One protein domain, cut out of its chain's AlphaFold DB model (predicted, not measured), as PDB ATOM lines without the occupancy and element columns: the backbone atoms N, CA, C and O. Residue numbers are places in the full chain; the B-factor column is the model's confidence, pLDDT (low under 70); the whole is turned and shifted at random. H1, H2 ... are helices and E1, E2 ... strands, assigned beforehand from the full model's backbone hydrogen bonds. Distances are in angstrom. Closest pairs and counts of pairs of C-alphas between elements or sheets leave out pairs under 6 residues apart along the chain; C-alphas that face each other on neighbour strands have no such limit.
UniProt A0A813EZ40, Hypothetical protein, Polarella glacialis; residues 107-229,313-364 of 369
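What this domain is: This is residues 107 to 229 and 313 to 364 of the 369 residues of the protein "Hypothetical protein" of Polarella glacialis (UniProt A0A813EZ40). A twisted sheet of four strands stands in the middle of three layers, with helix H1 over one of its faces and helix H3 over the other, and H6 packs side by side with H3. Beyond the sheet, H8 runs out from the end of E4 and H9 folds back to H7, a loose frame with few contacts. The printed part has 175 residues, with nine named helices and four named strands in the order H1, H2, E1, H3, E2, H4, H5, H6, E3, H7, E4, H8, H9. The sheet runs E1, E2, E4, E3 and is mixed; the class is mixed, helices and strands. The whole is compact, with a radius of gyration of the C-alphas of 16.6 A and spans of 49 by 35 by 27 A.

How they stand to each other: Start at the edge strand E1, residues 137 to 141, and find E2, residues 171 to 175, parallel to it at 24 degrees; N 138 and O 171 are within hydrogen-bond range at 2.9 A. Next comes E4, residues 324 to 329, antiparallel to E2 at 166 degrees, with N 174 and O 325 at 2.8 A. The other edge strand, E3, residues 217 to 222, is antiparallel to E4 at 156 degrees, with N 220 and O 326 at 2.9 A. The sheet is strongly twisted, but only just: its C-alphas lie up to 4.5 A off the best plane. Look next at H3, residues 147 to 161, which lies over E2 and E4 at a height of 9.1 A over the sheet and runs along the strands, at 21 degrees to E4 on the local plane. E1, H3 and E2 form a strand-helix-strand unit, two parallel neighbour strands with a helix between, and its crossover is right-handed. On the opposite face H1, residues 107 to 121, lies over E1 and E2 at a height of 9.8 A over the sheet. H6, residues 200 to 213, is not on the sheet but touches H3, the same way at a shallow tilt of 29 degrees; their closest C-alphas, of Leu 155 and Leu 210, are 6.5 A apart. H2, residues 128 to 133, H5, residues 185 to 189, and H7, residues 313 to 318, only graze the sheet. H4, residues 180 to 183, and H5 only just touch, only at the corner, with the C-alphas of Trp 182 and Phe 188 closest at 4.6 A. H9, residues 346 to 363, touches H7 with its residues 353 to 361 alone, opposite ways at a steep tilt of 65 degrees; the closest C-alphas, of Asp 314 and Met 357, are 5.5 A apart. H8, residues 330 to 340, is on the sheet and touches no helix; its closest C-alpha pair with E3, of Ala 330 and Val 217, is at 4.9 A. Every O i to N i+4 pair is within hydrogen-bond range in H2, H3, H5, H6 and H8, against 10 of 11 in H1, 13 of 14 in H9 and 0 of 2 in H7, where 3 of 3 O i to N i+3 pairs are; H4 is too short for an i+4 pair.

Where its parts are: Find C-alpha 107 at (163.144, 145.310, 154.296), where H1 begins; it is 19.6 A long. H3 measures 20.9 A and H6 20.1 A. E3 and E4 are 16.5 A each, and E4 begins at C-alpha 324, (170.059, 144.777, 161.760). H8 is 15.4 A long, and H9, 26.2 A, ends at C-alpha 363, (186.365, 150.157, 140.935).

The domain as a whole: The C-alphas farthest apart, of Val 201 and Ile 363, are 53.0 A apart. Residues 230 to 312 are not printed, and C-alphas 229 and 313 are 8.4 A apart across this cut. Of the links that are printed whole, none is long. The mean pLDDT of the printed part is 84.3, and it is under 70 at 22 residues, among them 335 to 346.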
ATOM      1  N   TYR A 107     162.020 145.103 153.379       96.06
ATOM      2  CA  TYR A 107     163.144 145.310 154.296       96.06
ATOM      3  C   TYR A 107     164.104 144.115 154.319       96.06
ATOM      4  O   TYR A 107     165.318 144.279 154.190       96.06
ATOM      5  N   ALA A 108     163.563 142.898 154.435       94.44
ATOM      6  CA  ALA A 108     164.362 141.677 154.370       94.44
ATOM      7  C   ALA A 108     164.998 141.498 152.983       94.44
ATOM      8  O   ALA A 108     166.154 141.088 152.894       94.44
ATOM      9  N   ALA A 109     164.276 141.840 151.910       95.00
ATOM     10  CA  ALA A 109     164.806 141.800 150.549       95.00
ATOM     11  C   ALA A 109     165.984 142.775 150.360       95.00
ATOM     12  O   ALA A 109     167.021 142.377 149.835       95.00
ATOM     13  N   ALA A 110     165.872 144.012 150.857       95.50
ATOM     14  CA  ALA A 110     166.943 145.007 150.784       95.50
ATOM     15  C   ALA A 110     168.209 144.561 151.536       95.50
ATOM     16  O   ALA A 110     169.317 144.644 151.001       95.50
ATOM     17  N   VAL A 111     168.061 144.037 152.757       94.25
ATOM     18  CA  VAL A 111     169.201 143.536 153.545       94.25
ATOM     19  C   VAL A 111     169.799 142.265 152.933       94.25
ATOM     20  O   VAL A 111     171.020 142.085 152.949       94.25
ATOM     21  N   ARG A 112     168.978 141.396 152.333       92.69
ATOM     22  CA  ARG A 112     169.464 140.232 151.580       92.69
ATOM     23  C   ARG A 112     170.293 140.662 150.370       92.69
ATOM     24  O   ARG A 112     171.417 140.192 150.229       92.69
ATOM     25  N   ALA A 113     169.797 141.610 149.574       92.19
ATOM     26  CA  ALA A 113     170.526 142.154 148.429       92.19
ATOM     27  C   ALA A 113     171.845 142.828 148.850       92.19
ATOM     28  O   ALA A 113     172.871 142.650 148.198       92.19
ATOM     29  N   TRP A 114     171.855 143.560 149.970       92.00
ATOM     30  CA  TRP A 114     173.093 144.089 150.553       92.00
ATOM     31  C   TRP A 114     174.066 142.972 150.953       92.00
ATOM     32  O   TRP A 114     175.248 143.042 150.623       92.00
ATOM     33  N   THR A 115     173.576 141.912 151.601       89.19
ATOM     34  CA  THR A 115     174.406 140.763 152.000       89.19
ATOM     35  C   THR A 115     175.028 140.083 150.779       89.19
ATOM     36  O   THR A 115     176.210 139.743 150.786       89.19
ATOM     37  N   GLU A 116     174.252 139.905 149.711       87.88
ATOM     38  CA  GLU A 116     174.712 139.295 148.464       87.88
ATOM     39  C   GLU A 116     175.761 140.153 147.753       87.88
ATOM     40  O   GLU A 116     176.798 139.624 147.360       87.88
ATOM     41  N   ARG A 117     175.550 141.471 147.645       87.38
ATOM     42  CA  ARG A 117     176.500 142.376 146.978       87.38
ATOM     43  C   ARG A 117     177.762 142.620 147.802       87.38
ATOM     44  O   ARG A 117     178.869 142.409 147.319       87.38
ATOM     45  N   VAL A 118     177.602 143.056 149.050       83.44
ATOM     46  CA  VAL A 118     178.711 143.554 149.872       83.44
ATOM     47  C   VAL A 118     179.410 142.401 150.578       83.44
ATOM     48  O   VAL A 118     180.611 142.216 150.424       83.44
ATOM     49  N   VAL A 119     178.676 141.578 151.330       81.75
ATOM     50  CA  VAL A 119     179.293 140.547 152.182       81.75
ATOM     51  C   VAL A 119     179.790 139.355 151.360       81.75
ATOM     52  O   VAL A 119     180.912 138.883 151.569       81.75
ATOM     53  N   ILE A 120     178.962 138.863 150.435       81.38
ATOM     54  CA  ILE A 120     179.264 137.694 149.599       81.38
ATOM     55  C   ILE A 120     180.025 138.109 148.336       81.38
ATOM     56  O   ILE A 120     181.074 137.528 148.059       81.38
ATOM     57  N   GLY A 121     179.542 139.118 147.607       77.75
ATOM     58  CA  GLY A 121     180.119 139.573 146.338       77.75
ATOM     59  C   GLY A 121     181.554 140.082 146.467       77.75
ATOM     60  O   GLY A 121     182.409 139.685 145.679       77.75
ATOM     61  N   ALA A 122     181.871 140.841 147.523       76.44
ATOM     62  CA  ALA A 122     183.253 141.240 147.816       76.44
ATOM     63  C   ALA A 122     184.064 140.161 148.574       76.44
ATOM     64  O   ALA A 122     185.210 140.393 148.969       76.44
ATOM     65  N   GLY A 123     183.494 138.965 148.780       74.19
ATOM     66  CA  GLY A 123     184.170 137.806 149.371       74.19
ATOM     67  C   GLY A 123     184.620 138.009 150.819       74.19
ATOM     68  O   GLY A 123     185.600 137.394 151.243       74.19
ATOM     69  N   LEU A 124     183.950 138.885 151.568       73.56
ATOM     70  CA  LEU A 124     184.398 139.362 152.880       73.56
ATOM     71  C   LEU A 124     184.220 138.317 153.978       73.56
ATOM     72  O   LEU A 124     185.026 138.224 154.901       73.56
ATOM     73  N   CYS A 125     183.163 137.516 153.889       73.50
ATOM     74  CA  CYS A 125     182.899 136.465 154.857       73.50
ATOM     75  C   CYS A 125     183.049 135.091 154.187       73.50
ATOM     76  O   CYS A 125     182.227 134.742 153.334       73.50
ATOM     77  N   PRO A 126     184.047 134.277 154.583       65.12
ATOM     78  CA  PRO A 126     184.283 132.961 153.983       65.12
ATOM     79  C   PRO A 126     183.110 131.994 154.208       65.12
ATOM     80  O   PRO A 126     182.925 131.039 153.454       65.12
ATOM     81  N   TRP A 127     182.270 132.262 155.211       70.38
ATOM     82  CA  TRP A 127     181.115 131.431 155.546       70.38
ATOM     83  C   TRP A 127     179.802 131.924 154.949       70.38
ATOM     84  O   TRP A 127     178.891 131.115 154.767       70.38
ATOM     85  N   ALA A 128     179.686 133.217 154.631       72.94
ATOM     86  CA  ALA A 128     178.427 133.799 154.169       72.94
ATOM     87  C   ALA A 128     177.965 133.163 152.856       72.94
ATOM     88  O   ALA A 128     176.805 132.773 152.745       72.94
ATOM     89  N   ALA A 129     178.884 132.960 151.905       71.94
ATOM     90  CA  ALA A 129     178.575 132.320 150.628       71.94
ATOM     91  C   ALA A 129     178.032 130.894 150.825       71.94
ATOM     92  O   ALA A 129     176.970 130.549 150.312       71.94
ATOM     93  N   LYS A 130     178.724 130.077 151.632       71.75
ATOM     94  CA  LYS A 130     178.329 128.686 151.902       71.75
ATOM     95  C   LYS A 130     177.016 128.598 152.681       71.75
ATOM     96  O   LYS A 130     176.182 127.751 152.363       71.75
ATOM     97  N   SER A 131     176.833 129.450 153.692       71.31
ATOM     98  CA  SER A 131     175.601 129.504 154.488       71.31
ATOM     99  C   SER A 131     174.408 129.929 153.629       71.31
ATOM    100  O   SER A 131     173.380 129.251 153.651       71.31
ATOM    101  N   SER A 132     174.574 130.967 152.801       73.19
ATOM    102  CA  SER A 132     173.540 131.447 151.878       73.19
ATOM    103  C   SER A 132     173.171 130.391 150.831       73.19
ATOM    104  O   SER A 132     172.011 129.992 150.751       73.19
ATOM    105  N   ALA A 133     174.158 129.828 150.120       74.81
ATOM    106  CA  ALA A 133     173.930 128.802 149.097       74.81
ATOM    107  C   ALA A 133     173.292 127.514 149.650       74.81
ATOM    108  O   ALA A 133     172.568 126.821 148.942       74.81
ATOM    109  N   SER A 134     173.532 127.196 150.925       75.38
ATOM    110  CA  SER A 134     172.927 126.034 151.589       75.38
ATOM    111  C   SER A 134     171.535 126.319 152.175       75.38
ATOM    112  O   SER A 134     170.992 125.451 152.860       75.38
ATOM    113  N   GLY A 135     170.989 127.528 151.988       75.94
ATOM    114  CA  GLY A 135     169.699 127.938 152.552       75.94
ATOM    115  C   GLY A 135     169.708 128.089 154.076       75.94
ATOM    116  O   GLY A 135     168.681 127.898 154.721       75.94
ATOM    117  N   ARG A 136     170.869 128.373 154.678       81.88
ATOM    118  CA  ARG A 136     171.043 128.410 156.141       81.88
ATOM    119  C   ARG A 136     171.287 129.815 156.709       81.88
ATOM    120  O   ARG A 136     171.534 129.965 157.903       81.88
ATOM    121  N   LEU A 137     171.173 130.840 155.867       86.44
ATOM    122  CA  LEU A 137     171.015 132.228 156.287       86.44
ATOM    123  C   LEU A 137     169.548 132.633 156.140       86.44
ATOM    124  O   LEU A 137     169.027 132.771 155.028       86.44
ATOM    125  N   GLU A 138     168.900 132.864 157.271       89.50
ATOM    126  CA  GLU A 138     167.550 133.397 157.324       89.50
ATOM    127  C   GLU A 138     167.609 134.917 157.502       89.50
ATOM    128  O   GLU A 138     168.343 135.412 158.352       89.50
ATOM    129  N   VAL A 139     166.854 135.662 156.694       92.62
ATOM    130  CA  VAL A 139     166.723 137.119 156.837       92.62
ATOM    131  C   VAL A 139     165.267 137.396 157.160       92.62
ATOM    132  O   VAL A 139     164.396 137.085 156.345       92.62
ATOM    133  N   VAL A 140     165.012 137.936 158.347       95.00
ATOM    134  CA  VAL A 140     163.661 138.148 158.879       95.00
ATOM    135  C   VAL A 140     163.461 139.614 159.226       95.00
ATOM    136  O   VAL A 140     164.387 140.285 159.675       95.00
ATOM    137  N   THR A 141     162.249 140.125 159.041       97.19
ATOM    138  CA  THR A 141     161.893 141.481 159.471       97.19
ATOM    139  C   THR A 141     161.220 141.431 160.834       97.19
ATOM    140  O   THR A 141     160.242 140.716 161.031       97.19
ATOM    141  N   CYS A 142     161.751 142.207 161.771       96.31
ATOM    142  CA  CYS A 142     161.147 142.477 163.060       96.31
ATOM    143  C   CYS A 142     160.152 143.633 162.913       96.31
ATOM    144  O   CYS A 142     160.541 144.760 162.613       96.31
ATOM    145  N   CYS A 143     158.870 143.359 163.154       95.38
ATOM    146  CA  CYS A 143     157.804 144.363 163.099       95.38
ATOM    147  C   CYS A 143     157.623 145.141 164.419       95.38
ATOM    148  O   CYS A 143     156.572 145.736 164.633       95.38
ATOM    149  N   ALA A 144     158.597 145.077 165.330       94.81
ATOM    150  CA  ALA A 144     158.543 145.786 166.602       94.81
ATOM    151  C   ALA A 144     158.713 147.295 166.403       94.81
ATOM    152  O   ALA A 144     159.560 147.726 165.618       94.81
ATOM    153  N   ASN A 145     157.967 148.078 167.183       94.69
ATOM    154  CA  ASN A 145     158.040 149.543 167.164       94.69
ATOM    155  C   ASN A 145     158.736 150.106 168.415       94.69
ATOM    156  O   ASN A 145     158.916 151.314 168.540       94.69
ATOM    157  N   SER A 146     159.127 149.235 169.350       94.25
ATOM    158  CA  SER A 146     159.827 149.584 170.586       94.25
ATOM    159  C   SER A 146     161.057 148.703 170.802       94.25
ATOM    160  O   SER A 146     161.101 147.546 170.368       94.25
ATOM    161  N   THR A 147     162.044 149.231 171.526       94.44
ATOM    162  CA  THR A 147     163.278 148.515 171.893       94.44
ATOM    163  C   THR A 147     162.983 147.253 172.712       94.44
ATOM    164  O   THR A 147     163.558 146.193 172.467       94.44
ATOM    165  N   ALA A 148     161.989 147.307 173.603       93.62
ATOM    166  CA  ALA A 148     161.552 146.168 174.407       93.62
ATOM    167  C   ALA A 148     160.954 145.015 173.583       93.62
ATOM    168  O   ALA A 148     161.270 143.843 173.816       93.62
ATOM    169  N   GLU A 149     160.073 145.323 172.630       95.00
ATOM    170  CA  GLU A 149     159.489 144.322 171.729       95.00
ATOM    171  C   GLU A 149     160.539 143.731 170.794       95.00
ATOM    172  O   GLU A 149     160.563 142.516 170.579       95.00
ATOM    173  N   ALA A 150     161.447 144.566 170.292       95.81
ATOM    174  CA  ALA A 150     162.533 144.112 169.443       95.81
ATOM    175  C   ALA A 150     163.493 143.183 170.206       95.81
ATOM    176  O   ALA A 150     163.820 142.105 169.709       95.81
ATOM    177  N   LEU A 151     163.837 143.500 171.461       95.38
ATOM    178  CA  LEU A 151     164.625 142.605 172.312       95.38
ATOM    179  C   LEU A 151     163.903 141.269 172.555       95.38
ATOM    180  O   LEU A 151     164.518 140.205 172.459       95.38
ATOM    181  N   LYS A 152     162.588 141.276 172.812       95.69
ATOM    182  CA  LYS A 152     161.798 140.030 172.919       95.69
ATOM    183  C   LYS A 152     161.880 139.200 171.635       95.69
ATOM    184  O   LYS A 152     162.031 137.977 171.723       95.69
ATOM    185  N   PHE A 153     161.811 139.851 170.474       96.25
ATOM    186  CA  PHE A 153     161.936 139.207 169.168       96.25
ATOM    187  C   PHE A 153     163.331 138.595 168.975       96.25
ATOM    188  O   PHE A 153     163.442 137.412 168.647       96.25
ATOM    189  N   PHE A 154     164.400 139.334 169.283       96.06
ATOM    190  CA  PHE A 154     165.771 138.813 169.235       96.06
ATOM    191  C   PHE A 154     165.961 137.594 170.135       96.06
ATOM    192  O   PHE A 154     166.557 136.601 169.720       96.06
ATOM    193  N   LEU A 155     165.415 137.625 171.353       95.31
ATOM    194  CA  LEU A 155     165.487 136.498 172.286       95.31
ATOM    195  C   LEU A 155     164.704 135.274 171.795       95.31
ATOM    196  O   LEU A 155     165.096 134.148 172.103       95.31
ATOM    197  N   SER A 156     163.605 135.477 171.062       95.06
ATOM    198  CA  SER A 156     162.866 134.396 170.399       95.06
ATOM    199  C   SER A 156     163.722 133.733 169.322       95.06
ATOM    200  O   SER A 156     163.931 132.519 169.360       95.06
ATOM    201  N   GLU A 157     164.299 134.532 168.424       94.38
ATOM    202  CA  GLU A 157     165.135 134.021 167.334       94.38
ATOM    203  C   GLU A 157     166.416 133.358 167.847       94.38
ATOM    204  O   GLU A 157     166.784 132.271 167.399       94.38
ATOM    205  N   ALA A 158     167.050 133.936 168.866       93.44
ATOM    206  CA  ALA A 158     168.189 133.331 169.546       93.44
ATOM    207  C   ALA A 158     167.834 131.987 170.200       93.44
ATOM    208  O   ALA A 158     168.604 131.030 170.094       93.44
ATOM    209  N   ALA A 159     166.673 131.880 170.855       92.62
ATOM    210  CA  ALA A 159     166.221 130.622 171.449       92.62
ATOM    211  C   ALA A 159     165.931 129.556 170.382       92.62
ATOM    212  O   ALA A 159     166.316 128.398 170.559       92.62
ATOM    213  N   ARG A 160     165.312 129.953 169.263       90.75
ATOM    214  CA  ARG A 160     165.045 129.083 168.112       90.75
ATOM    215  C   ARG A 160     166.342 128.543 167.507       90.75
ATOM    216  O   ARG A 160     166.472 127.339 167.288       90.75
ATOM    217  N   LEU A 161     167.333 129.409 167.305       88.81
ATOM    218  CA  LEU A 161     168.651 129.007 166.816       88.81
ATOM    219  C   LEU A 161     169.383 128.091 167.803       88.81
ATOM    220  O   LEU A 161     170.006 127.116 167.391       88.81
ATOM    221  N   ALA A 162     169.285 128.361 169.103       87.25
ATOM    222  CA  ALA A 162     169.937 127.566 170.140       87.25
ATOM    223  C   ALA A 162     169.318 126.168 170.358       87.25
ATOM    224  O   ALA A 162     169.863 125.382 171.139       87.25
ATOM    225  N   HIS A 163     168.185 125.851 169.721       84.94
ATOM    226  CA  HIS A 163     167.522 124.559 169.861       84.94
ATOM    227  C   HIS A 163     168.289 123.439 169.132       84.94
ATOM    228  O   HIS A 163     168.757 123.612 168.009       84.94
ATOM    229  N   ALA A 164     168.403 122.261 169.757       66.81
ATOM    230  CA  ALA A 164     169.241 121.162 169.260       66.81
ATOM    231  C   ALA A 164     168.757 120.546 167.934       66.81
ATOM    232  O   ALA A 164     169.554 119.994 167.185       66.81
ATOM    233  N   SER A 165     167.458 120.649 167.632       72.56
ATOM    234  CA  SER A 165     166.874 120.168 166.371       72.56
ATOM    235  C   SER A 165     167.153 121.083 165.173       72.56
ATOM    236  O   SER A 165     166.803 120.738 164.047       72.56
ATOM    237  N   THR A 166     167.735 122.261 165.400       66.75
ATOM    238  CA  THR A 166     168.014 123.241 164.351       66.75
ATOM    239  C   THR A 166     169.226 122.800 163.526       66.75
ATOM    240  O   THR A 166     170.278 122.462 164.074       66.75
ATOM    241  N   ALA A 167     169.090 122.817 162.195       64.69
ATOM    242  CA  ALA A 167     170.105 122.334 161.257       64.69
ATOM    243  C   ALA A 167     171.495 122.947 161.505       64.69
ATOM    244  O   ALA A 167     171.622 124.090 161.930       64.69
ATOM    245  N   ALA A 168     172.549 122.188 161.193       58.78
ATOM    246  CA  ALA A 168     173.919 122.416 161.656       58.78
ATOM    247  C   ALA A 168     174.641 123.699 161.175       58.78
ATOM    248  O   ALA A 168     175.783 123.863 161.564       58.78
ATOM    249  N   LEU A 169     174.042 124.607 160.385       60.16
ATOM    250  CA  LEU A 169     174.658 125.927 160.108       60.16
ATOM    251  C   LEU A 169     173.629 127.062 159.948       60.16
ATOM    252  O   LEU A 169     173.729 127.824 158.988       60.16
ATOM    253  N   GLN A 170     172.618 127.148 160.817       72.69
ATOM    254  CA  GLN A 170     171.589 128.190 160.710       72.69
ATOM    255  C   GLN A 170     172.000 129.487 161.426       72.69
ATOM    256  O   GLN A 170     172.359 129.466 162.604       72.69
ATOM    257  N   THR A 171     171.908 130.616 160.724       87.81
ATOM    258  CA  THR A 171     172.033 131.966 161.299       87.81
ATOM    259  C   THR A 171     170.838 132.815 160.898       87.81
ATOM    260  O   THR A 171     170.239 132.574 159.846       87.81
ATOM    261  N   THR A 172     170.509 133.810 161.718       91.75
ATOM    262  CA  THR A 172     169.363 134.690 161.478       91.75
ATOM    263  C   THR A 172     169.815 136.137 161.493       91.75
ATOM    264  O   THR A 172     170.364 136.603 162.487       91.75
ATOM    265  N   LEU A 173     169.576 136.850 160.401       94.00
ATOM    266  CA  LEU A 173     169.754 138.289 160.297       94.00
ATOM    267  C   LEU A 173     168.395 138.960 160.496       94.00
ATOM    268  O   LEU A 173     167.508 138.858 159.646       94.00
ATOM    269  N   VAL A 174     168.221 139.598 161.649       96.94
ATOM    270  CA  VAL A 174     166.979 140.270 162.025       96.94
ATOM    271  C   VAL A 174     167.060 141.737 161.628       96.94
ATOM    272  O   VAL A 174     167.955 142.442 162.079       96.94
ATOM    273  N   VAL A 175     166.117 142.194 160.809       97.81
ATOM    274  CA  VAL A 175     166.032 143.566 160.294       97.81
ATOM    275  C   VAL A 175     164.986 144.347 161.083       97.81
ATOM    276  O   VAL A 175     163.841 143.905 161.154       97.81
ATOM    277  N   CYS A 176     165.335 145.506 161.638       97.00
ATOM    278  CA  CYS A 176     164.480 146.292 162.536       97.00
ATOM    279  C   CYS A 176     164.184 147.688 161.961       97.00
ATOM    280  O   CYS A 176     164.766 148.677 162.404       97.00
ATOM    281  N   PRO A 177     163.283 147.799 160.970       97.00
ATOM    282  CA  PRO A 177     163.034 149.056 160.263       97.00
ATOM    283  C   PRO A 177     162.128 150.045 161.018       97.00
ATOM    284  O   PRO A 177     162.031 151.195 160.598       97.00
ATOM    285  N   HIS A 178     161.439 149.612 162.082       96.31
ATOM    286  CA  HIS A 178     160.362 150.391 162.712       96.31
ATOM    287  C   HIS A 178     160.660 150.881 164.138       96.31
ATOM    288  O   HIS A 178     159.867 151.636 164.697       96.31
ATOM    289  N   VAL A 179     161.798 150.503 164.729       95.12
ATOM    290  CA  VAL A 179     162.206 151.012 166.047       95.12
ATOM    291  C   VAL A 179     162.838 152.390 165.861       95.12
ATOM    292  O   VAL A 179     164.005 152.497 165.494       95.12
ATOM    293  N   GLU A 180     162.066 153.448 166.102       94.00
ATOM    294  CA  GLU A 180     162.476 154.827 165.795       94.00
ATOM    295  C   GLU A 180     163.770 155.243 166.513       94.00
ATOM    296  O   GLU A 180     164.654 155.838 165.899       94.00
ATOM    297  N   ALA A 181     163.935 154.847 167.782       92.75
ATOM    298  CA  ALA A 181     165.148 155.116 168.557       92.75
ATOM    299  C   ALA A 181     166.415 154.548 167.893       92.75
ATOM    300  O   ALA A 181     167.487 155.129 168.022       92.75
ATOM    301  N   TRP A 182     166.296 153.451 167.141       94.94
ATOM    302  CA  TRP A 182     167.414 152.798 166.458       94.94
ATOM    303  C   TRP A 182     167.750 153.396 165.096       94.94
ATOM    304  O   TRP A 182     168.607 152.855 164.408       94.94
ATOM    305  N   ARG A 183     167.122 154.506 164.685       93.44
ATOM    306  CA  ARG A 183     167.675 155.334 163.598       93.44
ATOM    307  C   ARG A 183     168.961 156.036 164.027       93.44
ATOM    308  O   ARG A 183     169.822 156.305 163.188       93.44
ATOM    309  N   ASP A 184     169.072 156.349 165.317       92.56
ATOM    310  CA  ASP A 184     170.295 156.855 165.924       92.56
ATOM    311  C   ASP A 184     171.242 155.680 166.198       92.56
ATOM    312  O   ASP A 184     170.912 154.730 166.913       92.56
ATOM    313  N   PHE A 185     172.442 155.756 165.622       90.12
ATOM    314  CA  PHE A 185     173.437 154.704 165.758       90.12
ATOM    315  C   PHE A 185     173.854 154.488 167.214       90.12
ATOM    316  O   PHE A 185     173.897 153.346 167.651       90.12
ATOM    317  N   ALA A 186     174.100 155.554 167.981       87.81
ATOM    318  CA  ALA A 186     174.547 155.439 169.367       87.81
ATOM    319  C   ALA A 186     173.491 154.750 170.245       87.81
ATOM    320  O   ALA A 186     173.837 153.976 171.131       87.81
ATOM    321  N   ARG A 187     172.201 154.970 169.962       89.75
ATOM    322  CA  ARG A 187     171.101 154.256 170.633       89.75
ATOM    323  C   ARG A 187     171.011 152.788 170.222       89.75
ATOM    324  O   ARG A 187     170.721 151.940 171.058       89.75
ATOM    325  N   PHE A 188     171.244 152.479 168.947       91.75
ATOM    326  CA  PHE A 188     171.248 151.098 168.460       91.75
ATOM    327  C   PHE A 188     172.439 150.281 168.977       91.75
ATOM    328  O   PHE A 188     172.337 149.067 169.131       91.75
ATOM    329  N   GLU A 189     173.572 150.917 169.265       86.44
ATOM    330  CA  GLU A 189     174.729 150.215 169.827       86.44
ATOM    331  C   GLU A 189     174.440 149.594 171.189       86.44
ATOM    332  O   GLU A 189     174.901 148.485 171.465       86.44
ATOM    333  N   ASP A 190     173.579 150.245 171.966       88.19
ATOM    334  CA  ASP A 190     173.056 149.743 173.228       88.19
ATOM    335  C   ASP A 190     171.727 148.979 173.031       88.19
ATOM    336  O   ASP A 190     170.835 149.056 173.867       88.19
ATOM    337  N   TRP A 191     171.563 148.214 171.940       91.00
ATOM    338  CA  TRP A 191     170.330 147.457 171.621       91.00
ATOM    339  C   TRP A 191     169.847 146.499 172.725       91.00
ATOM    340  O   TRP A 191     168.697 146.051 172.703       91.00
ATOM    341  N   GLU A 192     170.735 146.117 173.645       90.00
ATOM    342  CA  GLU A 192     170.423 145.282 174.806       90.00
ATOM    343  C   GLU A 192     169.641 146.057 175.874       90.00
ATOM    344  O   GLU A 192     168.920 145.450 176.673       90.00
ATOM    345  N   GLU A 193     169.782 147.379 175.898       87.75
ATOM    346  CA  GLU A 193     169.012 148.277 176.744       87.75
ATOM    347  C   GLU A 193     167.621 148.505 176.137       87.75
ATOM    348  O   GLU A 193     167.395 148.405 174.929       87.75
ATOM    349  N   VAL A 194     166.648 148.776 177.003       85.12
ATOM    350  CA  VAL A 194     165.270 149.064 176.593       85.12
ATOM    351  C   VAL A 194     164.861 150.407 177.172       85.12
ATOM    352  O   VAL A 194     165.221 150.728 178.304       85.12
ATOM    353  N   ASP A 195     164.108 151.175 176.393       78.81
ATOM    354  CA  ASP A 195     163.648 152.501 176.792       78.81
ATOM    355  C   ASP A 195     162.492 152.433 177.804       78.81
ATOM    356  O   ASP A 195     161.913 151.375 178.095       78.81
ATOM    357  N   ASP A 196     162.150 153.609 178.325       62.88
ATOM    358  CA  ASP A 196     161.115 153.829 179.326       62.88
ATOM    359  C   ASP A 196     159.746 153.295 178.867       62.88
ATOM    360  O   ASP A 196     159.223 153.638 177.808       62.88
ATOM    361  N   GLY A 197     159.150 152.431 179.690       72.69
ATOM    362  CA  GLY A 197     157.879 151.753 179.400       72.69
ATOM    363  C   GLY A 197     157.850 150.296 179.862       72.69
ATOM    364  O   GLY A 197     156.781 149.706 180.002       72.69
ATOM    365  N   VAL A 198     159.021 149.729 180.165       85.88
ATOM    366  CA  VAL A 198     159.174 148.385 180.728       85.88
ATOM    367  C   VAL A 198     159.299 148.455 182.248       85.88
ATOM    368  O   VAL A 198     160.032 149.274 182.800       85.88
ATOM    369  N   THR A 199     158.610 147.564 182.963       90.00
ATOM    370  CA  THR A 199     158.778 147.475 184.424       90.00
ATOM    371  C   THR A 199     160.176 146.961 184.784       90.00
ATOM    372  O   THR A 199     160.745 146.129 184.079       90.00
ATOM    373  N   PHE A 200     160.719 147.358 185.939       88.50
ATOM    374  CA  PHE A 200     162.020 146.849 186.405       88.50
ATOM    375  C   PHE A 200     162.086 145.309 186.434       88.50
ATOM    376  O   PHE A 200     163.113 144.712 186.109       88.50
ATOM    377  N   VAL A 201     160.982 144.650 186.800       91.50
ATOM    378  CA  VAL A 201     160.889 143.183 186.833       91.50
ATOM    379  C   VAL A 201     161.028 142.592 185.430       91.50
ATOM    380  O   VAL A 201     161.813 141.660 185.236       91.50
ATOM    381  N   GLU A 202     160.312 143.149 184.457       91.00
ATOM    382  CA  GLU A 202     160.351 142.700 183.066       91.00
ATOM    383  C   GLU A 202     161.724 142.948 182.431       91.00
ATOM    384  O   GLU A 202     162.297 142.029 181.845       91.00
ATOM    385  N   PHE A 203     162.317 144.126 182.643       90.38
ATOM    386  CA  PHE A 203     163.675 144.421 182.187       90.38
ATOM    387  C   PHE A 203     164.677 143.391 182.724       90.38
ATOM    388  O   PHE A 203     165.424 142.764 181.970       90.38
ATOM    389  N   ARG A 204     164.641 143.115 184.035       91.75
ATOM    390  CA  ARG A 204     165.514 142.108 184.657       91.75
ATOM    391  C   ARG A 204     165.273 140.703 184.107       91.75
ATOM    392  O   ARG A 204     166.218 139.915 184.043       91.75
ATOM    393  N   GLN A 205     164.044 140.366 183.724       93.19
ATOM    394  CA  GLN A 205     163.731 139.087 183.091       93.19
ATOM    395  C   GLN A 205     164.332 138.990 181.684       93.19
ATOM    396  O   GLN A 205     164.953 137.969 181.371       93.19
ATOM    397  N   LEU A 206     164.203 140.038 180.866       92.75
ATOM    398  CA  LEU A 206     164.811 140.106 179.533       92.75
ATOM    399  C   LEU A 206     166.336 139.985 179.622       92.75
ATOM    400  O   LEU A 206     166.907 139.104 178.982       92.75
ATOM    401  N   GLN A 207     166.972 140.740 180.520       92.56
ATOM    402  CA  GLN A 207     168.420 140.685 180.746       92.56
ATOM    403  C   GLN A 207     168.908 139.291 181.177       92.56
ATOM    404  O   GLN A 207     169.938 138.798 180.713       92.56
ATOM    405  N   ARG A 208     168.160 138.586 182.038       92.56
ATOM    406  CA  ARG A 208     168.494 137.197 182.421       92.56
ATOM    407  C   ARG A 208     168.394 136.231 181.243       92.56
ATOM    408  O   ARG A 208     169.236 135.335 181.118       92.56
ATOM    409  N   ARG A 209     167.366 136.381 180.403       94.00
ATOM    410  CA  ARG A 209     167.192 135.560 179.195       94.00
ATOM    411  C   ARG A 209     168.314 135.817 178.200       94.00
ATOM    412  O   ARG A 209     168.919 134.847 177.752       94.00
ATOM    413  N   LEU A 210     168.620 137.088 177.938       92.00
ATOM    414  CA  LEU A 210     169.732 137.504 177.089       92.00
ATOM    415  C   LEU A 210     171.023 136.851 177.566       92.00
ATOM    416  O   LEU A 210     171.585 136.031 176.853       92.00
ATOM    417  N   LYS A 211     171.386 137.055 178.837       88.69
ATOM    418  CA  LYS A 211     172.574 136.447 179.449       88.69
ATOM    419  C   LYS A 211     172.643 134.922 179.282       88.69
ATOM    420  O   LYS A 211     173.719 134.362 179.094       88.69
ATOM    421  N   THR A 212     171.510 134.232 179.398       90.75
ATOM    422  CA  THR A 212     171.455 132.773 179.231       90.75
ATOM    423  C   THR A 212     171.748 132.379 177.782       90.75
ATOM    424  O   THR A 212     172.517 131.449 177.534       90.75
ATOM    425  N   LEU A 213     171.162 133.097 176.822       90.50
ATOM    426  CA  LEU A 213     171.305 132.830 175.391       90.50
ATOM    427  C   LEU A 213     172.649 133.286 174.825       90.50
ATOM    428  O   LEU A 213     173.169 132.598 173.951       90.50
ATOM    429  N   SER A 214     173.268 134.332 175.373       86.94
ATOM    430  CA  SER A 214     174.602 134.801 174.969       86.94
ATOM    431  C   SER A 214     175.699 133.752 175.168       86.94
ATOM    432  O   SER A 214     176.790 133.905 174.648       86.94
ATOM    433  N   SER A 215     175.438 132.654 175.891       87.19
ATOM    434  CA  SER A 215     176.348 131.498 175.950       87.19
ATOM    435  C   SER A 215     176.248 130.542 174.759       87.19
ATOM    436  O   SER A 215     177.140 129.724 174.540       87.19
ATOM    437  N   LYS A 216     175.151 130.619 174.004       89.44
ATOM    438  CA  LYS A 216     174.793 129.697 172.917       89.44
ATOM    439  C   LYS A 216     174.797 130.372 171.553       89.44
ATOM    440  O   LYS A 216     174.987 129.695 170.544       89.44
ATOM    441  N   VAL A 217     174.580 131.681 171.518       90.19
ATOM    442  CA  VAL A 217     174.593 132.493 170.303       90.19
ATOM    443  C   VAL A 217     175.475 133.718 170.493       90.19
ATOM    444  O   VAL A 217     175.646 134.208 171.603       90.19
ATOM    445  N   SER A 218     176.037 134.200 169.395       88.06
ATOM    446  CA  SER A 218     176.717 135.486 169.284       88.06
ATOM    447  C   SER A 218     175.827 136.468 168.541       88.06
ATOM    448  O   SER A 218     175.083 136.069 167.643       88.06
ATOM    449  N   PHE A 219     175.949 137.739 168.906       89.25
ATOM    450  CA  PHE A 219     175.245 138.847 168.284       89.25
ATOM    451  C   PHE A 219     176.241 139.747 167.566       89.25
ATOM    452  O   PHE A 219     177.347 139.979 168.061       89.25
ATOM    453  N   VAL A 220     175.846 140.229 166.397       88.81
ATOM    454  CA  VAL A 220     176.621 141.145 165.567       88.81
ATOM    455  C   VAL A 220     175.676 142.208 165.018       88.81
ATOM    456  O   VAL A 220     174.616 141.874 164.500       88.81
ATOM    457  N   THR A 221     176.041 143.479 165.135       91.44
ATOM    458  CA  THR A 221     175.197 144.604 164.723       91.44
ATOM    459  C   THR A 221     175.638 145.185 163.382       91.44
ATOM    460  O   THR A 221     176.827 145.265 163.070       91.44
ATOM    461  N   PHE A 222     174.657 145.626 162.599       94.50
ATOM    462  CA  PHE A 222     174.839 146.368 161.357       94.50
ATOM    463  C   PHE A 222     173.890 147.562 161.344       94.50
ATOM    464  O   PHE A 222     172.734 147.437 161.751       94.50
ATOM    465  N   HIS A 223     174.360 148.716 160.883       95.75
ATOM    466  CA  HIS A 223     173.582 149.949 160.945       95.75
ATOM    467  C   HIS A 223     173.903 150.869 159.761       95.75
ATOM    468  O   HIS A 223     175.083 151.065 159.467       95.75
ATOM    469  N   PRO A 224     172.907 151.503 159.112       95.81
ATOM    470  CA  PRO A 224     173.134 152.337 157.923       95.81
ATOM    471  C   PRO A 224     174.096 153.510 158.173       95.81
ATOM    472  O   PRO A 224     174.886 153.878 157.302       95.81
ATOM    473  N   ALA A 225     174.063 154.064 159.389       94.50
ATOM    474  CA  ALA A 225     174.939 155.151 159.828       94.50
ATOM    475  C   ALA A 225     176.256 154.687 160.489       94.50
ATOM    476  O   ALA A 225     176.919 155.495 161.135       94.50
ATOM    477  N   PHE A 226     176.644 153.409 160.370       92.00
ATOM    478  CA  PHE A 226     177.936 152.945 160.888       92.00
ATOM    479  C   PHE A 226     179.086 153.691 160.192       92.00
ATOM    480  O   PHE A 226     179.289 153.552 158.987       92.00
ATOM    481  N   LEU A 227     179.845 154.481 160.956       89.69
ATOM    482  CA  LEU A 227     180.943 155.306 160.436       89.69
ATOM    483  C   LEU A 227     182.083 155.458 161.454       89.69
ATOM    484  O   LEU A 227     182.583 156.559 161.700       89.69
ATOM    485  N   ARG A 228     182.471 154.344 162.082       88.25
ATOM    486  CA  ARG A 228     183.508 154.319 163.128       88.25
ATOM    487  C   ARG A 228     184.919 154.462 162.561       88.25
ATOM    488  O   ARG A 228     185.803 154.988 163.229       88.25
ATOM    489  N   TRP A 229     185.165 153.987 161.342       89.75
ATOM    490  CA  TRP A 229     186.530 153.853 160.833       89.75
ATOM    491  C   TRP A 229     186.924 155.024 159.945       89.75
ATOM    492  O   TRP A 229     186.366 155.236 158.869       89.75
ATOM    493  N   PRO A 313     186.824 152.832 153.432       88.12
ATOM    494  CA  PRO A 313     185.882 152.028 152.643       88.12
ATOM    495  C   PRO A 313     185.293 150.809 153.359       88.12
ATOM    496  O   PRO A 313     184.215 150.335 153.023       88.12
ATOM    497  N   ASP A 314     186.001 150.271 154.348       86.25
ATOM    498  CA  ASP A 314     185.581 149.089 155.093       86.25
ATOM    499  C   ASP A 314     184.398 149.349 156.042       86.25
ATOM    500  O   ASP A 314     183.775 148.386 156.493       86.25
ATOM    501  N   ASN A 315     184.004 150.610 156.282       88.44
ATOM    502  CA  ASN A 315     182.744 150.897 156.984       88.44
ATOM    503  C   ASN A 315     181.542 150.252 156.280       88.44
ATOM    504  O   ASN A 315     180.625 149.792 156.955       88.44
ATOM    505  N   ASP A 316     181.557 150.150 154.950       86.12
ATOM    506  CA  ASP A 316     180.423 149.639 154.174       86.12
ATOM    507  C   ASP A 316     180.101 148.173 154.458       86.12
ATOM    508  O   ASP A 316     178.950 147.750 154.340       86.12
ATOM    509  N   MET A 317     181.086 147.418 154.958       85.31
ATOM    510  CA  MET A 317     180.873 146.061 155.465       85.31
ATOM    511  C   MET A 317     179.878 146.009 156.633       85.31
ATOM    512  O   MET A 317     179.347 144.943 156.930       85.31
ATOM    513  N   HIS A 318     179.652 147.142 157.303       88.56
ATOM    514  CA  HIS A 318     178.792 147.266 158.476       88.56
ATOM    515  C   HIS A 318     177.535 148.110 158.225       88.56
ATOM    516  O   HIS A 318     176.670 148.210 159.101       88.56
ATOM    517  N   ARG A 319     177.408 148.696 157.027       92.81
ATOM    518  CA  ARG A 319     176.328 149.618 156.655       92.81
ATOM    519  C   ARG A 319     175.189 148.900 155.943       92.81
ATOM    520  O   ARG A 319     174.932 149.119 154.762       92.81
ATOM    521  N   ALA A 320     174.496 148.029 156.672       93.75
ATOM    522  CA  ALA A 320     173.250 147.454 156.178       93.75
ATOM    523  C   ALA A 320     172.190 148.560 155.958       93.75
ATOM    524  O   ALA A 320     172.177 149.535 156.710       93.75
ATOM    525  N   PRO A 321     171.258 148.410 154.993       95.94
ATOM    526  CA  PRO A 321     170.240 149.426 154.686       95.94
ATOM    527  C   PRO A 321     169.326 149.814 155.860       95.94
ATOM    528  O   PRO A 321     168.746 150.895 155.868       95.94
ATOM    529  N   TYR A 322     169.196 148.928 156.847       96.94
ATOM    530  CA  TYR A 322     168.386 149.117 158.048       96.94
ATOM    531  C   TYR A 322     169.147 148.593 159.272       96.94
ATOM    532  O   TYR A 322     169.967 147.677 159.114       96.94
ATOM    533  N   PRO A 323     168.852 149.103 160.485       97.38
ATOM    534  CA  PRO A 323     169.362 148.525 161.726       97.38
ATOM    535  C   PRO A 323     169.088 147.023 161.746       97.38
ATOM    536  O   PRO A 323     167.947 146.588 161.568       97.38
ATOM    537  N   SER A 324     170.146 146.229 161.873       96.69
ATOM    538  CA  SER A 324     170.059 144.777 161.760       96.69
ATOM    539  C   SER A 324     170.931 144.088 162.802       96.69
ATOM    540  O   SER A 324     172.076 144.482 163.027       96.69
ATOM    541  N   LEU A 325     170.397 143.032 163.413       95.62
ATOM    542  CA  LEU A 325     171.097 142.192 164.379       95.62
ATOM    543  C   LEU A 325     171.265 140.784 163.805       95.62
ATOM    544  O   LEU A 325     170.294 140.076 163.534       95.62
ATOM    545  N   HIS A 326     172.508 140.361 163.620       93.31
ATOM    546  CA  HIS A 326     172.858 139.020 163.179       93.31
ATOM    547  C   HIS A 326     173.092 138.115 164.377       93.31
ATOM    548  O   HIS A 326     173.934 138.384 165.232       93.31
ATOM    549  N   ILE A 327     172.340 137.025 164.416       92.31
ATOM    550  CA  ILE A 327     172.395 136.012 165.455       92.31
ATOM    551  C   ILE A 327     173.052 134.768 164.865       92.31
ATOM    552  O   ILE A 327     172.555 134.165 163.907       92.31
ATOM    553  N   ILE A 328     174.179 134.379 165.451       87.38
ATOM    554  CA  ILE A 328     175.012 133.272 164.979       87.38
ATOM    555  C   ILE A 328     175.152 132.255 166.101       87.38
ATOM    556  O   ILE A 328     175.469 132.612 167.232       87.38
ATOM    557  N   ARG A 329     174.967 130.967 165.819       86.56
ATOM    558  CA  ARG A 329     175.159 129.931 166.841       86.56
ATOM    559  C   ARG A 329     176.637 129.786 167.188       86.56
ATOM    560  O   ARG A 329     177.491 129.692 166.308       86.56
ATOM    561  N   ALA A 330     176.939 129.701 168.479       83.81
ATOM    562  CA  ALA A 330     178.311 129.585 168.968       83.81
ATOM    563  C   ALA A 330     179.003 128.303 168.465       83.81
ATOM    564  O   ALA A 330     180.193 128.323 168.157       83.81
ATOM    565  N   ALA A 331     178.253 127.203 168.326       79.69
ATOM    566  CA  ALA A 331     178.767 125.948 167.774       79.69
ATOM    567  C   ALA A 331     179.251 126.101 166.320       79.69
ATOM    568  O   ALA A 331     180.303 125.570 165.964       79.69
ATOM    569  N   ASP A 332     178.534 126.883 165.509       76.88
ATOM    570  CA  ASP A 332     178.875 127.107 164.101       76.88
ATOM    571  C   ASP A 332     180.127 127.976 163.980       76.88
ATOM    572  O   ASP A 332     181.000 127.689 163.163       76.88
ATOM    573  N   LEU A 333     180.268 128.984 164.850       73.88
ATOM    574  CA  LEU A 333     181.489 129.791 164.950       73.88
ATOM    575  C   LEU A 333     182.698 128.960 165.383       73.88
ATOM    576  O   LEU A 333     183.801 129.178 164.885       73.88
ATOM    577  N   LYS A 334     182.518 128.004 166.300       71.19
ATOM    578  CA  LYS A 334     183.595 127.102 166.726       71.19
ATOM    579  C   LYS A 334     184.065 126.220 165.567       71.19
ATOM    580  O   LYS A 334     185.261 126.176 165.299       71.19
ATOM    581  N   LEU A 335     183.131 125.605 164.839       68.56
ATOM    582  CA  LEU A 335     183.440 124.780 163.667       68.56
ATOM    583  C   LEU A 335     184.125 125.594 162.556       68.56
ATOM    584  O   LEU A 335     185.103 125.152 161.952       68.56
ATOM    585  N   ALA A 336     183.622 126.805 162.312       66.44
ATOM    586  CA  ALA A 336     184.206 127.766 161.388       66.44
ATOM    587  C   ALA A 336     185.667 128.089 161.744       66.44
ATOM    588  O   ALA A 336     186.540 127.989 160.883       66.44
ATOM    589  N   ARG A 337     185.946 128.389 163.020       64.06
ATOM    590  CA  ARG A 337     187.303 128.667 163.521       64.06
ATOM    591  C   ARG A 337     188.234 127.464 163.403       64.06
ATOM    592  O   ARG A 337     189.372 127.629 162.986       64.06
ATOM    593  N   GLU A 338     187.767 126.269 163.757       64.62
ATOM    594  CA  GLU A 338     188.562 125.034 163.667       64.62
ATOM    595  C   GLU A 338     188.940 124.701 162.217       64.62
ATOM    596  O   GLU A 338     190.051 124.246 161.959       64.62
ATOM    597  N   THR A 339     188.057 125.005 161.261       60.97
ATOM    598  CA  THR A 339     188.337 124.841 159.826       60.97
ATOM    599  C   THR A 339     189.370 125.866 159.324       60.97
ATOM    600  O   THR A 339     190.182 125.549 158.458       60.97
ATOM    601  N   GLU A 340     189.378 127.087 159.874       53.78
ATOM    602  CA  GLU A 340     190.287 128.171 159.461       53.78
ATOM    603  C   GLU A 340     191.649 128.189 160.162       53.78
ATOM    604  O   GLU A 340     192.620 128.670 159.574       53.78
ATOM    605  N   LEU A 341     191.758 127.645 161.379       46.53
ATOM    606  CA  LEU A 341     193.019 127.535 162.128       46.53
ATOM    607  C   LEU A 341     194.090 126.714 161.384       46.53
ATOM    608  O   LEU A 341     195.271 126.830 161.700       46.53
ATOM    609  N   GLY A 342     193.701 125.945 160.362       45.84
ATOM    610  CA  GLY A 342     194.626 125.294 159.435       45.84
ATOM    611  C   GLY A 342     195.163 126.190 158.310       45.84
ATOM    612  O   GLY A 342     196.091 125.777 157.622       45.84
ATOM    613  N   GLN A 343     194.603 127.387 158.084       45.91
ATOM    614  CA  GLN A 343     194.955 128.222 156.933       45.91
ATOM    615  C   GLN A 343     195.354 129.663 157.286       45.91
ATOM    616  O   GLN A 343     196.409 130.066 156.804       45.91
ATOM    617  N   HIS A 344     194.659 130.438 158.136       49.09
ATOM    618  CA  HIS A 344     195.023 131.847 158.424       49.09
ATOM    619  C   HIS A 344     194.687 132.299 159.862       49.09
ATOM    620  O   HIS A 344     193.657 131.931 160.412       49.09
ATOM    621  N   SER A 345     195.521 133.161 160.468       60.09
ATOM    622  CA  SER A 345     195.160 133.864 161.712       60.09
ATOM    623  C   SER A 345     194.022 134.863 161.448       60.09
ATOM    624  O   SER A 345     193.980 135.481 160.385       60.09
ATOM    625  N   GLY A 346     193.101 135.068 162.397       62.00
ATOM    626  CA  GLY A 346     191.938 135.950 162.189       62.00
ATOM    627  C   GLY A 346     192.296 137.395 161.799       62.00
ATOM    628  O   GLY A 346     191.570 138.022 161.027       62.00
ATOM    629  N   ASN A 347     193.458 137.893 162.246       70.50
ATOM    630  CA  ASN A 347     194.027 139.186 161.838       70.50
ATOM    631  C   ASN A 347     194.197 139.257 160.323       70.50
ATOM    632  O   ASN A 347     193.852 140.249 159.684       70.50
ATOM    633  N   LEU A 348     194.709 138.177 159.737       73.31
ATOM    634  CA  LEU A 348     195.001 138.107 158.317       73.31
ATOM    635  C   LEU A 348     193.719 138.134 157.478       73.31
ATOM    636  O   LEU A 348     193.712 138.760 156.419       73.31
ATOM    637  N   LEU A 349     192.632 137.512 157.947       75.38
ATOM    638  CA  LEU A 349     191.331 137.592 157.277       75.38
ATOM    639  C   LEU A 349     190.798 139.031 157.274       75.38
ATOM    640  O   LEU A 349     190.424 139.544 156.222       75.38
ATOM    641  N   GLN A 350     190.832 139.713 158.421       74.31
ATOM    642  CA  GLN A 350     190.406 141.113 158.508       74.31
ATOM    643  C   GLN A 350     191.255 142.020 157.611       74.31
ATOM    644  O   GLN A 350     190.715 142.843 156.879       74.31
ATOM    645  N   MET A 351     192.576 141.826 157.595       81.06
ATOM    646  CA  MET A 351     193.475 142.575 156.713       81.06
ATOM    647  C   MET A 351     193.153 142.339 155.230       81.06
ATOM    648  O   MET A 351     193.126 143.289 154.447       81.06
ATOM    649  N   LYS A 352     192.862 141.091 154.840       82.75
ATOM    650  CA  LYS A 352     192.422 140.759 153.476       82.75
ATOM    651  C   LYS A 352     191.095 141.429 153.131       82.75
ATOM    652  O   LYS A 352     190.953 141.930 152.019       82.75
ATOM    653  N   ASN A 353     190.153 141.475 154.067       82.12
ATOM    654  CA  ASN A 353     188.864 142.134 153.865       82.12
ATOM    655  C   ASN A 353     189.017 143.642 153.677       82.12
ATOM    656  O   ASN A 353     188.458 144.184 152.729       82.12
ATOM    657  N   VAL A 354     189.852 144.302 154.486       83.44
ATOM    658  CA  VAL A 354     190.188 145.721 154.283       83.44
ATOM    659  C   VAL A 354     190.783 145.941 152.892       83.44
ATOM    660  O   VAL A 354     190.355 146.843 152.178       83.44
ATOM    661  N   ALA A 355     191.732 145.102 152.467       84.88
ATOM    662  CA  ALA A 355     192.337 145.219 151.141       84.88
ATOM    663  C   ALA A 355     191.309 145.044 150.007       84.88
ATOM    664  O   ALA A 355     191.332 145.808 149.042       84.88
ATOM    665  N   ARG A 356     190.383 144.085 150.142       84.94
ATOM    666  CA  ARG A 356     189.282 143.861 149.189       84.94
ATOM    667  C   ARG A 356     188.342 145.059 149.115       84.94
ATOM    668  O   ARG A 356     188.035 145.495 148.012       84.94
ATOM    669  N   MET A 357     187.960 145.639 150.253       84.31
ATOM    670  CA  MET A 357     187.112 146.836 150.289       84.31
ATOM    671  C   MET A 357     187.798 148.047 149.661       84.31
ATOM    672  O   MET A 357     187.193 148.759 148.865       84.31
ATOM    673  N   CYS A 358     189.086 148.247 149.940       82.94
ATOM    674  CA  CYS A 358     189.868 149.297 149.295       82.94
ATOM    675  C   CYS A 358     189.989 149.098 147.778       82.94
ATOM    676  O   CYS A 358     190.070 150.081 147.046       82.94
ATOM    677  N   ALA A 359     190.039 147.854 147.294       81.00
ATOM    678  CA  ALA A 359     190.035 147.564 145.862       81.00
ATOM    679  C   ALA A 359     188.651 147.813 145.245       81.00
ATOM    680  O   ALA A 359     188.567 148.470 144.214       81.00
ATOM    681  N   HIS A 360     187.579 147.364 145.902       74.56
ATOM    682  CA  HIS A 360     186.199 147.556 145.450       74.56
ATOM    683  C   HIS A 360     185.837 149.041 145.329       74.56
ATOM    684  O   HIS A 360     185.325 149.472 144.301       74.56
ATOM    685  N   ALA A 361     186.198 149.848 146.329       73.38
ATOM    686  CA  ALA A 361     185.936 151.287 146.338       73.38
ATOM    687  C   ALA A 361     186.660 152.064 145.231       73.38
ATOM    688  O   ALA A 361     186.240 153.156 144.864       73.38
ATOM    689  N   LYS A 362     187.752 151.516 144.686       68.56
ATOM    690  CA  LYS A 362     188.442 152.104 143.530       68.56
ATOM    691  C   LYS A 362     187.764 151.767 142.203       68.56
ATOM    692  O   LYS A 362     188.023 152.456 141.224       68.56
ATOM    693  N   ILE A 363     186.969 150.697 142.159       60.22
ATOM    694  CA  ILE A 363     186.365 150.157 140.935       60.22
ATOM    695  C   ILE A 363     184.914 150.636 140.787       60.22
ATOM    696  O   ILE A 363     184.518 150.995 139.684       60.22
ATOM    697  N   GLU A 364     184.144 150.704 141.876       55.47
ATOM    698  CA  GLU A 364     182.738 151.133 141.861       55.47
ATOM    699  C   GLU A 364     182.470 152.253 142.885       55.47
ATOM    700  O   GLU A 364     181.915 151.989 143.954       55.47
TER     701      GLU A 364